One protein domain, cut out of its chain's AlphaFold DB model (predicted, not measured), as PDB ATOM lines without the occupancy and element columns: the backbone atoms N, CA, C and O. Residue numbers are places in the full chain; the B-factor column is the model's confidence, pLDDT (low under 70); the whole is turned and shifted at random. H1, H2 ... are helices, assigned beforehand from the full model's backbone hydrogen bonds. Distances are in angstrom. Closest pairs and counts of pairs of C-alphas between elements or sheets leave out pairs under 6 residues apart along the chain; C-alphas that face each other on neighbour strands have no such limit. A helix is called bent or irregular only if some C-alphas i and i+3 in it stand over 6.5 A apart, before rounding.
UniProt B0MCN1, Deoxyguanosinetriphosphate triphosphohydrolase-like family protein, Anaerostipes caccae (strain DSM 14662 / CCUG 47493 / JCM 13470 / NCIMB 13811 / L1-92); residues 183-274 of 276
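Overview. This is residues 183 to 274 of the 276 residues of the protein "Deoxyguanosinetriphosphate triphosphohydrolase-like family protein" of Anaerostipes caccae (strain DSM 14662 / CCUG 47493 / JCM 13470 / NCIMB 13811 / L1-92) (UniProt B0MCN1). One long helix, H1, is the spine of this domain, and its first turns, residues 183 to 190, stick out beyond the body. Farther along H1, a helical hairpin of H3 and H4 packs on it through H4, while the shorter H2 and H5 cross it steeply at separate places. The printed part has 92 residues with five named helices, in the order H1, H2, H3, H4, H5, and no named strand; the class is all helix. The whole is only just compact, close to loose, with a radius of gyration of the C-alphas of 14.4 A, and it spans 50 by 25 by 20 A.

Arrangement. Start with H1, residues 183 to 209, the hub, which touches three other helices. Look at its residues 202 to 207, which alone touch H2, residues 218 to 226: the closest C-alphas, of Ala 206 and Glu 220, are 4.4 A apart, at a steep tilt of 64 degrees, opposite ways. H3, residues 229 to 239, is apart from both H1 and H2. H3 forms a hairpin with H4, residues 244 to 260, at a shallow tilt of 27 degrees; their closest C-alphas, of Ala 239 and Lys 247, are 5.4 A apart. H4 touches residues 196 to 208 of H1 alone, at a shallow tilt of 32 degrees, opposite ways; the closest C-alphas are those of Ala 207 and Arg 251, 5.5 A apart. H5, residues 264 to 274, touches residues 192 to 199 of H1 alone, at a steep tilt of 58 degrees, the same way; the closest C-alphas, of Val 195 and Tyr 271, are 6.1 A apart. H4 and H5 are close but not clearly touching. In H2, H3, H4 and H5 every O i to N i+4 pair is within hydrogen-bond range; in H1, 20 of 23 are.

Along the chain. Find C-alpha 183 at (133.784, 130.835, 130.259); from there H1 runs 40.3 A to C-alpha 209 at (117.421, 98.879, 148.461). It has a kink of 25 degrees near residue 202 and is only just irregular, with C-alphas 202 and 205 6.6 A apart. H2 measures 12.8 A, H3 14.9 A, H4 23.8 A and H5 15.4 A, ending at C-alpha 274, (132.593, 112.133, 149.491).

Size, cuts and confidence. The C-alphas farthest apart, of Ser 183 and Lys 241, are 50.5 A apart. Without residues 183 to 190, which stand free, the body spans 39 by 24 by 20 A. The printed part has no cut; the link from H1 to H2 is short, and the others are tight. The mean pLDDT of the printed part is 95.5, and no printed residue is under 70.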
ATOM      1  N   SER A 183     132.996 131.949 129.713       78.12
ATOM      2  CA  SER A 183     133.784 130.835 130.259       78.12
ATOM      3  C   SER A 183     133.591 130.639 131.769       78.12
ATOM      4  O   SER A 183     133.676 129.512 132.259       78.12
ATOM      5  N   ILE A 184     133.299 131.721 132.500       76.25
ATOM      6  CA  ILE A 184     132.979 131.694 133.930       76.25
ATOM      7  C   ILE A 184     131.679 130.919 134.156       76.25
ATOM      8  O   ILE A 184     131.660 130.002 134.977       76.25
ATOM      9  N   LYS A 185     130.614 131.239 133.412       81.12
ATOM     10  CA  LYS A 185     129.326 130.555 133.551       81.12
ATOM     11  C   LYS A 185     129.421 129.098 133.113       81.12
ATOM     12  O   LYS A 185     129.043 128.218 133.879       81.12
ATOM     13  N   THR A 186     130.035 128.828 131.959       85.75
ATOM     14  CA  THR A 186     130.203 127.458 131.449       85.75
ATOM     15  C   THR A 186     130.950 126.564 132.439       85.75
ATOM     16  O   THR A 186     130.532 125.439 132.695       85.75
ATOM     17  N   ARG A 187     132.047 127.045 133.043       87.44
ATOM     18  CA  ARG A 187     132.789 126.258 134.045       87.44
ATOM     19  C   ARG A 187     131.946 125.961 135.282       87.44
ATOM     20  O   ARG A 187     131.991 124.833 135.769       87.44
ATOM     21  N   THR A 188     131.187 126.941 135.767       88.44
ATOM     22  CA  THR A 188     130.292 126.767 136.921       88.44
ATOM     23  C   THR A 188     129.178 125.766 136.616       88.44
ATOM     24  O   THR A 188     128.958 124.858 137.413       88.44
ATOM     25  N   GLU A 189     128.540 125.851 135.445       90.81
ATOM     26  CA  GLU A 189     127.498 124.909 135.012       90.81
ATOM     27  C   GLU A 189     128.045 123.480 134.853       90.81
ATOM     28  O   GLU A 189     127.446 122.522 135.346       90.81
ATOM     29  N   LEU A 190     129.218 123.316 134.227       93.44
ATOM     30  CA  LEU A 190     129.871 122.009 134.083       93.44
ATOM     31  C   LEU A 190     130.252 121.402 135.438       93.44
ATOM     32  O   LEU A 190     130.081 120.197 135.646       93.44
ATOM     33  N   PHE A 191     130.757 122.223 136.362       93.88
ATOM     34  CA  PHE A 191     131.061 121.782 137.719       93.88
ATOM     35  C   PHE A 191     129.788 121.371 138.468       93.88
ATOM     36  O   PHE A 191     129.749 120.273 139.017       93.88
ATOM     37  N   GLY A 192     128.734 122.192 138.427       95.94
ATOM     38  CA  GLY A 192     127.439 121.879 139.036       95.94
ATOM     39  C   GLY A 192     126.852 120.573 138.500       95.94
ATOM     40  O   GLY A 192     126.481 119.698 139.279       95.94
ATOM     41  N   ARG A 193     126.882 120.365 137.177       96.12
ATOM     42  CA  ARG A 193     126.446 119.104 136.557       96.12
ATOM     43  C   ARG A 193     127.236 117.904 137.076       96.12
ATOM     44  O   ARG A 193     126.647 116.863 137.353       96.12
ATOM     45  N   ARG A 194     128.560 118.031 137.213       96.75
ATOM     46  CA  ARG A 194     129.399 116.962 137.773       96.75
ATOM     47  C   ARG A 194     129.039 116.671 139.230       96.75
ATOM     48  O   ARG A 194     128.921 115.501 139.575       96.75
ATOM     49  N   VAL A 195     128.840 117.707 140.045       97.56
ATOM     50  CA  VAL A 195     128.434 117.577 141.453       97.56
ATOM     51  C   VAL A 195     127.124 116.803 141.567       97.56
ATOM     52  O   VAL A 195     127.090 115.769 142.231       97.56
ATOM     53  N   ILE A 196     126.076 117.246 140.867       97.75
ATOM     54  CA  ILE A 196     124.755 116.605 140.916       97.75
ATOM     55  C   ILE A 196     124.818 115.161 140.407       97.75
ATOM     56  O   ILE A 196     124.294 114.266 141.063       97.75
ATOM     57  N   ASN A 197     125.515 114.904 139.294       97.62
ATOM     58  CA  ASN A 197     125.673 113.547 138.769       97.62
ATOM     59  C   ASN A 197     126.376 112.614 139.762       97.62
ATOM     60  O   ASN A 197     125.955 111.475 139.934       97.62
ATOM     61  N   SER A 198     127.448 113.071 140.411       97.69
ATOM     62  CA  SER A 198     128.171 112.256 141.391       97.69
ATOM     63  C   SER A 198     127.336 111.974 142.636       97.69
ATOM     64  O   SER A 198     127.324 110.837 143.098       97.69
ATOM     65  N   LEU A 199     126.596 112.969 143.137       97.75
ATOM     66  CA  LEU A 199     125.666 112.767 144.248       97.75
ATOM     67  C   LEU A 199     124.572 111.760 143.863       97.75
ATOM     68  O   LEU A 199     124.391 110.766 144.555       97.75
ATOM     69  N   LEU A 200     123.909 111.931 142.718       97.88
ATOM     70  CA  LEU A 200     122.886 110.981 142.266       97.88
ATOM     71  C   LEU A 200     123.444 109.560 142.104       97.88
ATOM     72  O   LEU A 200     122.822 108.611 142.568       97.88
ATOM     73  N   ASN A 201     124.636 109.403 141.523       97.12
ATOM     74  CA  ASN A 201     125.261 108.089 141.345       97.12
ATOM     75  C   ASN A 201     125.586 107.382 142.671       97.12
ATOM     76  O   ASN A 201     125.589 106.155 142.704       97.12
ATOM     77  N   GLN A 202     125.858 108.128 143.746       96.69
ATOM     78  CA  GLN A 202     126.103 107.561 145.075       96.69
ATOM     79  C   GLN A 202     124.800 107.241 145.814       96.69
ATOM     80  O   GLN A 202     124.673 106.174 146.408       96.69
ATOM     81  N   PHE A 203     123.835 108.163 145.797       98.06
ATOM     82  CA  PHE A 203     122.630 108.066 146.622       98.06
ATOM     83  C   PHE A 203     121.521 107.220 145.989       98.06
ATOM     84  O   PHE A 203     120.778 106.560 146.713       98.06
ATOM     85  N   MET A 204     121.403 107.197 144.657       97.69
ATOM     86  CA  MET A 204     120.300 106.500 143.992       97.69
ATOM     87  C   MET A 204     120.340 104.976 144.189       97.69
ATOM     88  O   MET A 204     119.300 104.428 144.539       97.69
ATOM     89  N   PRO A 205     121.487 104.272 144.063       97.25
ATOM     90  CA  PRO A 205     121.546 102.833 144.347       97.25
ATOM     91  C   PRO A 205     121.121 102.499 145.781       97.25
ATOM     92  O   PRO A 205     120.337 101.580 146.000       97.25
ATOM     93  N   ALA A 206     121.551 103.316 146.746       97.50
ATOM     94  CA  ALA A 206     121.177 103.153 148.145       97.50
ATOM     95  C   ALA A 206     119.664 103.335 148.374       97.50
ATOM     96  O   ALA A 206     119.077 102.648 149.206       97.50
ATOM     97  N   ALA A 207     119.017 104.213 147.602       97.56
ATOM     98  CA  ALA A 207     117.567 104.397 147.630       97.56
ATOM     99  C   ALA A 207     116.797 103.176 147.117       97.56
ATOM    100  O   ALA A 207     115.700 102.906 147.599       97.56
ATOM    101  N   LEU A 208     117.342 102.440 146.141       96.81
ATOM    102  CA  LEU A 208     116.656 101.287 145.548       96.81
ATOM    103  C   LEU A 208     116.430 100.172 146.576       96.81
ATOM    104  O   LEU A 208     115.351  99.582 146.593       96.81
ATOM    105  N   VAL A 209     117.419  99.948 147.447       96.69
ATOM    106  CA  VAL A 209     117.421  98.879 148.461       96.69
ATOM    107  C   VAL A 209     116.905  99.324 149.834       96.69
ATOM    108  O   VAL A 209     116.632  98.485 150.693       96.69
ATOM    109  N   TYR A 210     116.764 100.630 150.077       97.25
ATOM    110  CA  TYR A 210     116.275 101.152 151.354       97.25
ATOM    111  C   TYR A 210     114.840 100.694 151.650       97.25
ATOM    112  O   TYR A 210     114.003 100.718 150.759       97.25
ATOM    113  N   ASP A 211     114.537 100.321 152.899       95.25
ATOM    114  CA  ASP A 211     113.187  99.885 153.307       95.25
ATOM    115  C   ASP A 211     112.622  98.746 152.425       95.25
ATOM    116  O   ASP A 211     111.449  98.725 152.052       95.25
ATOM    117  N   THR A 212     113.493  97.803 152.056       95.25
ATOM    118  CA  THR A 212     113.143  96.577 151.328       95.25
ATOM    119  C   THR A 212     113.644  95.341 152.079       95.25
ATOM    120  O   THR A 212     114.372  95.448 153.067       95.25
ATOM    121  N   GLU A 213     113.273  94.151 151.600       92.25
ATOM    122  CA  GLU A 213     113.842  92.881 152.077       92.25
ATOM    123  C   GLU A 213     115.241  92.591 151.493       92.25
ATOM    124  O   GLU A 213     115.886  91.615 151.880       92.25
ATOM    125  N   GLU A 214     115.727  93.414 150.556       92.44
ATOM    126  CA  GLU A 214     117.043  93.239 149.948       92.44
ATOM    127  C   GLU A 214     118.166  93.644 150.911       92.44
ATOM    128  O   GLU A 214     118.076  94.608 151.673       92.44
ATOM    129  N   ASN A 215     119.278  92.907 150.866       90.50
ATOM    130  CA  ASN A 215     120.430  93.210 151.707       90.50
ATOM    131  C   ASN A 215     121.210  94.399 151.139       90.50
ATOM    132  O   ASN A 215     122.012  94.236 150.220       90.50
ATOM    133  N   ALA A 216     121.034  95.573 151.744       93.81
ATOM    134  CA  ALA A 216     121.880  96.727 151.470       93.81
ATOM    135  C   ALA A 216     123.334  96.453 151.893       93.81
ATOM    136  O   ALA A 216     123.607  95.962 152.994       93.81
ATOM    137  N   THR A 217     124.282  96.819 151.036       96.62
ATOM    138  CA  THR A 217     125.709  96.817 151.361       96.62
ATOM    139  C   THR A 217     126.018  97.820 152.474       96.62
ATOM    140  O   THR A 217     125.277  98.774 152.716       96.62
ATOM    141  N   PHE A 218     127.171  97.660 153.133       95.88
ATOM    142  CA  PHE A 218     127.622  98.610 154.155       95.88
ATOM    143  C   PHE A 218     127.674 100.058 153.633       95.88
ATOM    144  O   PHE A 218     127.307 100.985 154.349       95.88
ATOM    145  N   ILE A 219     128.098 100.259 152.381       95.25
ATOM    146  CA  ILE A 219     128.197 101.595 151.778       95.25
ATOM    147  C   ILE A 219     126.812 102.188 151.505       95.25
ATOM    148  O   ILE A 219     126.602 103.368 151.779       95.25
ATOM    149  N   GLU A 220     125.852 101.398 151.023       97.25
ATOM    150  CA  GLU A 220     124.477 101.865 150.797       97.25
ATOM    151  C   GLU A 220     123.796 102.252 152.113       97.25
ATOM    152  O   GLU A 220     123.219 103.335 152.205       97.25
ATOM    153  N   GLN A 221     123.954 101.441 153.165       95.81
ATOM    154  CA  GLN A 221     123.443 101.762 154.502       95.81
ATOM    155  C   GLN A 221     124.017 103.089 155.010       95.81
ATOM    156  O   GLN A 221     123.268 103.998 155.362       95.81
ATOM    157  N   ARG A 222     125.348 103.248 154.959       96.25
ATOM    158  CA  ARG A 222     126.004 104.498 155.368       96.25
ATOM    159  C   ARG A 222     125.609 105.688 154.510       96.25
ATOM    160  O   ARG A 222     125.545 106.794 155.027       96.25
ATOM    161  N   THR A 223     125.315 105.477 153.232       96.62
ATOM    162  CA  THR A 223     124.826 106.542 152.352       96.62
ATOM    163  C   THR A 223     123.458 107.036 152.820       96.62
ATOM    164  O   THR A 223     123.284 108.239 153.016       96.62
ATOM    165  N   ILE A 224     122.510 106.134 153.093       97.19
ATOM    166  CA  ILE A 224     121.189 106.511 153.622       97.19
ATOM    167  C   ILE A 224     121.279 107.131 155.021       97.19
ATOM    168  O   ILE A 224     120.534 108.067 155.314       97.19
ATOM    169  N   ASP A 225     122.210 106.685 155.869       95.25
ATOM    170  CA  ASP A 225     122.439 107.291 157.188       95.25
ATOM    171  C   ASP A 225     122.744 108.800 157.086       95.25
ATOM    172  O   ASP A 225     122.376 109.559 157.983       95.25
ATOM    173  N   THR A 226     123.374 109.257 155.992       94.62
ATOM    174  CA  THR A 226     123.662 110.690 155.769       94.62
ATOM    175  C   THR A 226     122.451 111.508 155.316       94.62
ATOM    176  O   THR A 226     122.457 112.737 155.439       94.62
ATOM    177  N   VAL A 227     121.400 110.854 154.814       96.56
ATOM    178  CA  VAL A 227     120.151 111.520 154.436       96.56
ATOM    179  C   VAL A 227     119.439 111.973 155.708       96.56
ATOM    180  O   VAL A 227     119.242 111.191 156.643       96.56
ATOM    181  N   SER A 228     119.040 113.247 155.739       95.94
ATOM    182  CA  SER A 228     118.362 113.846 156.895       95.94
ATOM    183  C   SER A 228     117.109 113.057 157.288       95.94
ATOM    184  O   SER A 228     116.309 112.673 156.431       95.94
ATOM    185  N   GLU A 229     116.905 112.884 158.598       96.69
ATOM    186  CA  GLU A 229     115.707 112.250 159.169       96.69
ATOM    187  C   GLU A 229     114.408 112.900 158.692       96.69
ATOM    188  O   GLU A 229     113.395 112.221 158.572       96.69
ATOM    189  N   PHE A 230     114.441 114.192 158.351       97.31
ATOM    190  CA  PHE A 230     113.286 114.881 157.785       97.31
ATOM    191  C   PHE A 230     112.771 114.169 156.523       97.31
ATOM    192  O   PHE A 230     111.617 113.747 156.492       97.31
ATOM    193  N   TYR A 231     113.634 113.944 155.525       97.81
ATOM    194  CA  TYR A 231     113.239 113.299 154.267       97.81
ATOM    195  C   TYR A 231     112.851 111.832 154.471       97.81
ATOM    196  O   TYR A 231     111.861 111.379 153.903       97.81
ATOM    197  N   LYS A 232     113.571 111.107 155.339       98.00
ATOM    198  CA  LYS A 232     113.230 109.715 155.675       98.00
ATOM    199  C   LYS A 232     111.857 109.621 156.342       98.00
ATOM    200  O   LYS A 232     111.079 108.735 156.010       98.00
ATOM    201  N   SER A 233     111.524 110.554 157.235       97.88
ATOM    202  CA  SER A 233     110.215 110.592 157.896       97.88
ATOM    203  C   SER A 233     109.069 110.893 156.925       97.88
ATOM    204  O   SER A 233     108.016 110.269 157.027       97.88
ATOM    205  N   MET A 234     109.292 111.786 155.952       96.69
ATOM    206  CA  MET A 234     108.332 112.063 154.878       96.69
ATOM    207  C   MET A 234     108.113 110.827 154.008       96.69
ATOM    208  O   MET A 234     106.969 110.432 153.805       96.69
ATOM    209  N   TYR A 235     109.193 110.152 153.596       97.88
ATOM    210  CA  TYR A 235     109.098 108.873 152.895       97.88
ATOM    211  C   TYR A 235     108.252 107.857 153.673       97.88
ATOM    212  O   TYR A 235     107.281 107.345 153.130       97.88
ATOM    213  N   HIS A 236     108.570 107.595 154.947       97.81
ATOM    214  CA  HIS A 236     107.859 106.589 155.751       97.81
ATOM    215  C   HIS A 236     106.379 106.920 155.954       97.81
ATOM    216  O   HIS A 236     105.545 106.014 155.974       97.81
ATOM    217  N   SER A 237     106.049 108.206 156.089       96.56
ATOM    218  CA  SER A 237     104.665 108.675 156.179       96.56
ATOM    219  C   SER A 237     103.891 108.371 154.894       96.56
ATOM    220  O   SER A 237     102.836 107.741 154.949       96.56
ATOM    221  N   GLU A 238     104.438 108.757 153.740       95.50
ATOM    222  CA  GLU A 238     103.785 108.582 152.435       95.50
ATOM    223  C   GLU A 238     103.767 107.120 151.961       95.50
ATOM    224  O   GLU A 238     102.828 106.681 151.296       95.50
ATOM    225  N   ALA A 239     104.788 106.340 152.330       96.50
ATOM    226  CA  ALA A 239     104.954 104.931 151.974       96.50
ATOM    227  C   ALA A 239     104.066 103.979 152.794       96.50
ATOM    228  O   ALA A 239     103.951 102.792 152.463       96.50
ATOM    229  N   TYR A 240     103.440 104.456 153.873       95.38
ATOM    230  CA  TYR A 240     102.655 103.612 154.764       95.38
ATOM    231  C   TYR A 240     101.499 102.925 154.018       95.38
ATOM    232  O   TYR A 240     100.640 103.575 153.428       95.38
ATOM    233  N   LYS A 241     101.463 101.583 154.071       93.94
ATOM    234  CA  LYS A 241     100.485 100.719 153.369       93.94
ATOM    235  C   LYS A 241     100.480 100.835 151.834       93.94
ATOM    236  O   LYS A 241      99.576 100.289 151.203       93.94
ATOM    237  N   ARG A 242     101.479 101.483 151.233       95.12
ATOM    238  CA  ARG A 242     101.693 101.501 149.780       95.12
ATOM    239  C   ARG A 242     102.324 100.189 149.311       95.12
ATOM    240  O   ARG A 242     102.981  99.489 150.089       95.12
ATOM    241  N   ASN A 243     102.133  99.855 148.039       96.06
ATOM    242  CA  ASN A 243     102.804  98.702 147.435       96.06
ATOM    243  C   ASN A 243     104.275  99.020 147.092       96.06
ATOM    244  O   ASN A 243     104.684 100.179 147.082       96.06
ATOM    245  N   GLU A 244     105.082  98.003 146.778       95.81
ATOM    246  CA  GLU A 244     106.520  98.200 146.519       95.81
ATOM    247  C   GLU A 244     106.833  99.090 145.309       95.81
ATOM    248  O   GLU A 244     107.851  99.779 145.311       95.81
ATOM    249  N   GLN A 245     105.964  99.140 144.295       95.75
ATOM    250  CA  GLN A 245     106.165 100.022 143.144       95.75
ATOM    251  C   GLN A 245     106.017 101.497 143.543       95.75
ATOM    252  O   GLN A 245     106.836 102.333 143.161       95.75
ATOM    253  N   GLU A 246     104.995 101.814 144.339       95.62
ATOM    254  CA  GLU A 246     104.790 103.155 144.892       95.62
ATOM    255  C   GLU A 246     105.910 103.532 145.865       95.62
ATOM    256  O   GLU A 246     106.446 104.637 145.789       95.62
ATOM    257  N   LYS A 247     106.324 102.606 146.739       97.62
ATOM    258  CA  LYS A 247     107.447 102.850 147.649       97.62
ATOM    259  C   LYS A 247     108.742 103.118 146.896       97.62
ATOM    260  O   LYS A 247     109.441 104.063 147.237       97.62
ATOM    261  N   LEU A 248     109.054 102.349 145.851       97.69
ATOM    262  CA  LEU A 248     110.231 102.588 145.016       97.69
ATOM    263  C   LEU A 248     110.230 104.009 144.435       97.69
ATOM    264  O   LEU A 248     111.242 104.706 144.522       97.69
ATOM    265  N   TYR A 249     109.095 104.455 143.890       97.44
ATOM    266  CA  TYR A 249     108.936 105.834 143.426       97.44
ATOM    267  C   TYR A 249     109.212 106.841 144.555       97.44
ATOM    268  O   TYR A 249     110.002 107.765 144.366       97.44
ATOM    269  N   LEU A 250     108.639 106.629 145.744       97.94
ATOM    270  CA  LEU A 250     108.836 107.511 146.898       97.94
ATOM    271  C   LEU A 250     110.287 107.515 147.413       97.94
ATOM    272  O   LEU A 250     110.759 108.554 147.867       97.94
ATOM    273  N   ARG A 251     111.037 106.409 147.308       98.06
ATOM    274  CA  ARG A 251     112.474 106.369 147.655       98.06
ATOM    275  C   ARG A 251     113.320 107.186 146.683       98.06
ATOM    276  O   ARG A 251     114.212 107.923 147.107       98.06
ATOM    277  N   ILE A 252     113.022 107.090 145.388       98.19
ATOM    278  CA  ILE A 252     113.669 107.906 144.349       98.19
ATOM    279  C   ILE A 252     113.342 109.388 144.566       98.19
ATOM    280  O   ILE A 252     114.236 110.237 144.491       98.19
ATOM    281  N   LEU A 253     112.081 109.699 144.876       97.88
ATOM    282  CA  LEU A 253     111.637 111.055 145.182       97.88
ATOM    283  C   LEU A 253     112.339 111.600 146.431       97.88
ATOM    284  O   LEU A 253     112.908 112.678 146.359       97.88
ATOM    285  N   MET A 254     112.436 110.822 147.513       98.25
ATOM    286  CA  MET A 254     113.146 111.203 148.740       98.25
ATOM    287  C   MET A 254     114.593 111.642 148.472       98.25
ATOM    288  O   MET A 254     115.040 112.660 148.999       98.25
ATOM    289  N   ILE A 255     115.344 110.894 147.655       98.38
ATOM    290  CA  ILE A 255     116.717 111.280 147.290       98.38
ATOM    291  C   ILE A 255     116.738 112.502 146.373       98.38
ATOM    292  O   ILE A 255     117.614 113.360 146.511       98.38
ATOM    293  N   THR A 256     115.777 112.604 145.459       97.62
ATOM    294  CA  THR A 256     115.640 113.770 144.579       97.62
ATOM    295  C   THR A 256     115.342 115.033 145.391       97.62
ATOM    296  O   THR A 256     115.981 116.059 145.167       97.62
ATOM    297  N   ASP A 257     114.465 114.956 146.390       97.50
ATOM    298  CA  ASP A 257     114.138 116.036 147.322       97.50
ATOM    299  C   ASP A 257     115.339 116.397 148.197       97.50
ATOM    300  O   ASP A 257     115.686 117.569 148.331       97.50
ATOM    301  N   TYR A 258     116.043 115.394 148.728       97.81
ATOM    302  CA  TYR A 258     117.250 115.609 149.520       97.81
ATOM    303  C   TYR A 258     118.338 116.355 148.736       97.81
ATOM    304  O   TYR A 258     118.917 117.305 149.261       97.81
ATOM    305  N   ILE A 259     118.605 115.952 147.487       97.75
ATOM    306  CA  ILE A 259     119.620 116.578 146.626       97.75
ATOM    307  C   ILE A 259     119.150 117.944 146.121       97.75
ATOM    308  O   ILE A 259     119.928 118.897 146.139       97.75
ATOM    309  N   SER A 260     117.893 118.066 145.692       96.62
ATOM    310  CA  SER A 260     117.348 119.332 145.182       96.62
ATOM    311  C   SER A 260     117.172 120.387 146.282       96.62
ATOM    312  O   SER A 260     117.296 121.578 146.005       96.62
ATOM    313  N   GLY A 261     116.970 119.966 147.535       96.44
ATOM    314  CA  GLY A 261     116.920 120.836 148.711       96.44
ATOM    315  C   GLY A 261     118.283 121.351 149.192       96.44
ATOM    316  O   GLY A 261     118.342 122.121 150.154       96.44
ATOM    317  N   MET A 262     119.393 120.944 148.566       96.69
ATOM    318  CA  MET A 262     120.728 121.440 148.906       96.69
ATOM    319  C   MET A 262     120.967 122.841 148.336       96.69
ATOM    320  O   MET A 262     120.627 123.141 147.197       96.69
ATOM    321  N   THR A 263     121.666 123.687 149.095       97.06
ATOM    322  CA  THR A 263     122.278 124.896 148.515       97.06
ATOM    323  C   THR A 263     123.520 124.523 147.704       97.06
ATOM    324  O   THR A 263     124.202 123.554 148.045       97.06
ATOM    325  N   ASP A 264     123.893 125.331 146.706       96.00
ATOM    326  CA  ASP A 264     125.113 125.130 145.902       96.00
ATOM    327  C   ASP A 264     126.366 124.904 146.764       96.00
ATOM    328  O   ASP A 264     127.168 124.002 146.510       96.00
ATOM    329  N   SER A 265     126.524 125.702 147.824       95.88
ATOM    330  CA  SER A 265     127.644 125.593 148.765       95.88
ATOM    331  C   SER A 265     127.628 124.272 149.531       95.88
ATOM    332  O   SER A 265     128.685 123.676 149.742       95.88
ATOM    333  N   TYR A 266     126.445 123.810 149.945       96.56
ATOM    334  CA  TYR A 266     126.297 122.531 150.632       96.56
ATOM    335  C   TYR A 266     126.585 121.363 149.687       96.56
ATOM    336  O   TYR A 266     127.422 120.527 150.014       96.56
ATOM    337  N   ALA A 267     125.973 121.344 148.499       97.19
ATOM    338  CA  ALA A 267     126.173 120.295 147.501       97.19
ATOM    339  C   ALA A 267     127.650 120.181 147.095       97.19
ATOM    340  O   ALA A 267     128.204 119.084 147.035       97.19
ATOM    341  N   LYS A 268     128.327 121.320 146.892       96.38
ATOM    342  CA  LYS A 268     129.768 121.361 146.618       96.38
ATOM    343  C   LYS A 268     130.594 120.784 147.767       96.38
ATOM    344  O   LYS A 268     131.515 120.015 147.503       96.38
ATOM    345  N   ARG A 269     130.302 121.168 149.013       96.94
ATOM    346  CA  ARG A 269     131.033 120.672 150.185       96.94
ATOM    347  C   ARG A 269     130.846 119.165 150.345       96.94
ATOM    348  O   ARG A 269     131.836 118.457 150.454       96.94
ATOM    349  N   LEU A 270     129.606 118.684 150.276       95.88
ATOM    350  CA  LEU A 270     129.300 117.258 150.367       95.88
ATOM    351  C   LEU A 270     130.001 116.467 149.255       95.88
ATOM    352  O   LEU A 270     130.606 115.435 149.511       95.88
ATOM    353  N   TYR A 271     129.998 116.986 148.024       96.56
ATOM    354  CA  TYR A 271     130.754 116.388 146.925       96.56
ATOM    355  C   TYR A 271     132.258 116.289 147.229       96.56
ATOM    356  O   TYR A 271     132.881 115.278 146.917       96.56
ATOM    357  N   GLN A 272     132.852 117.321 147.835       96.00
ATOM    358  CA  GLN A 272     134.265 117.295 148.221       96.00
ATOM    359  C   GLN A 272     134.535 116.295 149.349       96.00
ATOM    360  O   GLN A 272     135.538 115.605 149.302       96.00
ATOM    361  N   GLU A 273     133.644 116.185 150.331       94.38
ATOM    362  CA  GLU A 273     133.787 115.238 151.444       94.38
ATOM    363  C   GLU A 273     133.663 113.772 150.997       94.38
ATOM    364  O   GLU A 273     134.284 112.898 151.598       94.38
ATOM    365  N   LEU A 274     132.873 113.497 149.953       92.50
ATOM    366  CA  LEU A 274     132.593 112.133 149.491       92.50
ATOM    367  C   LEU A 274     133.481 111.657 148.332       92.50
ATOM    368  O   LEU A 274     133.693 110.453 148.197       92.50
TER     369      LEU A 274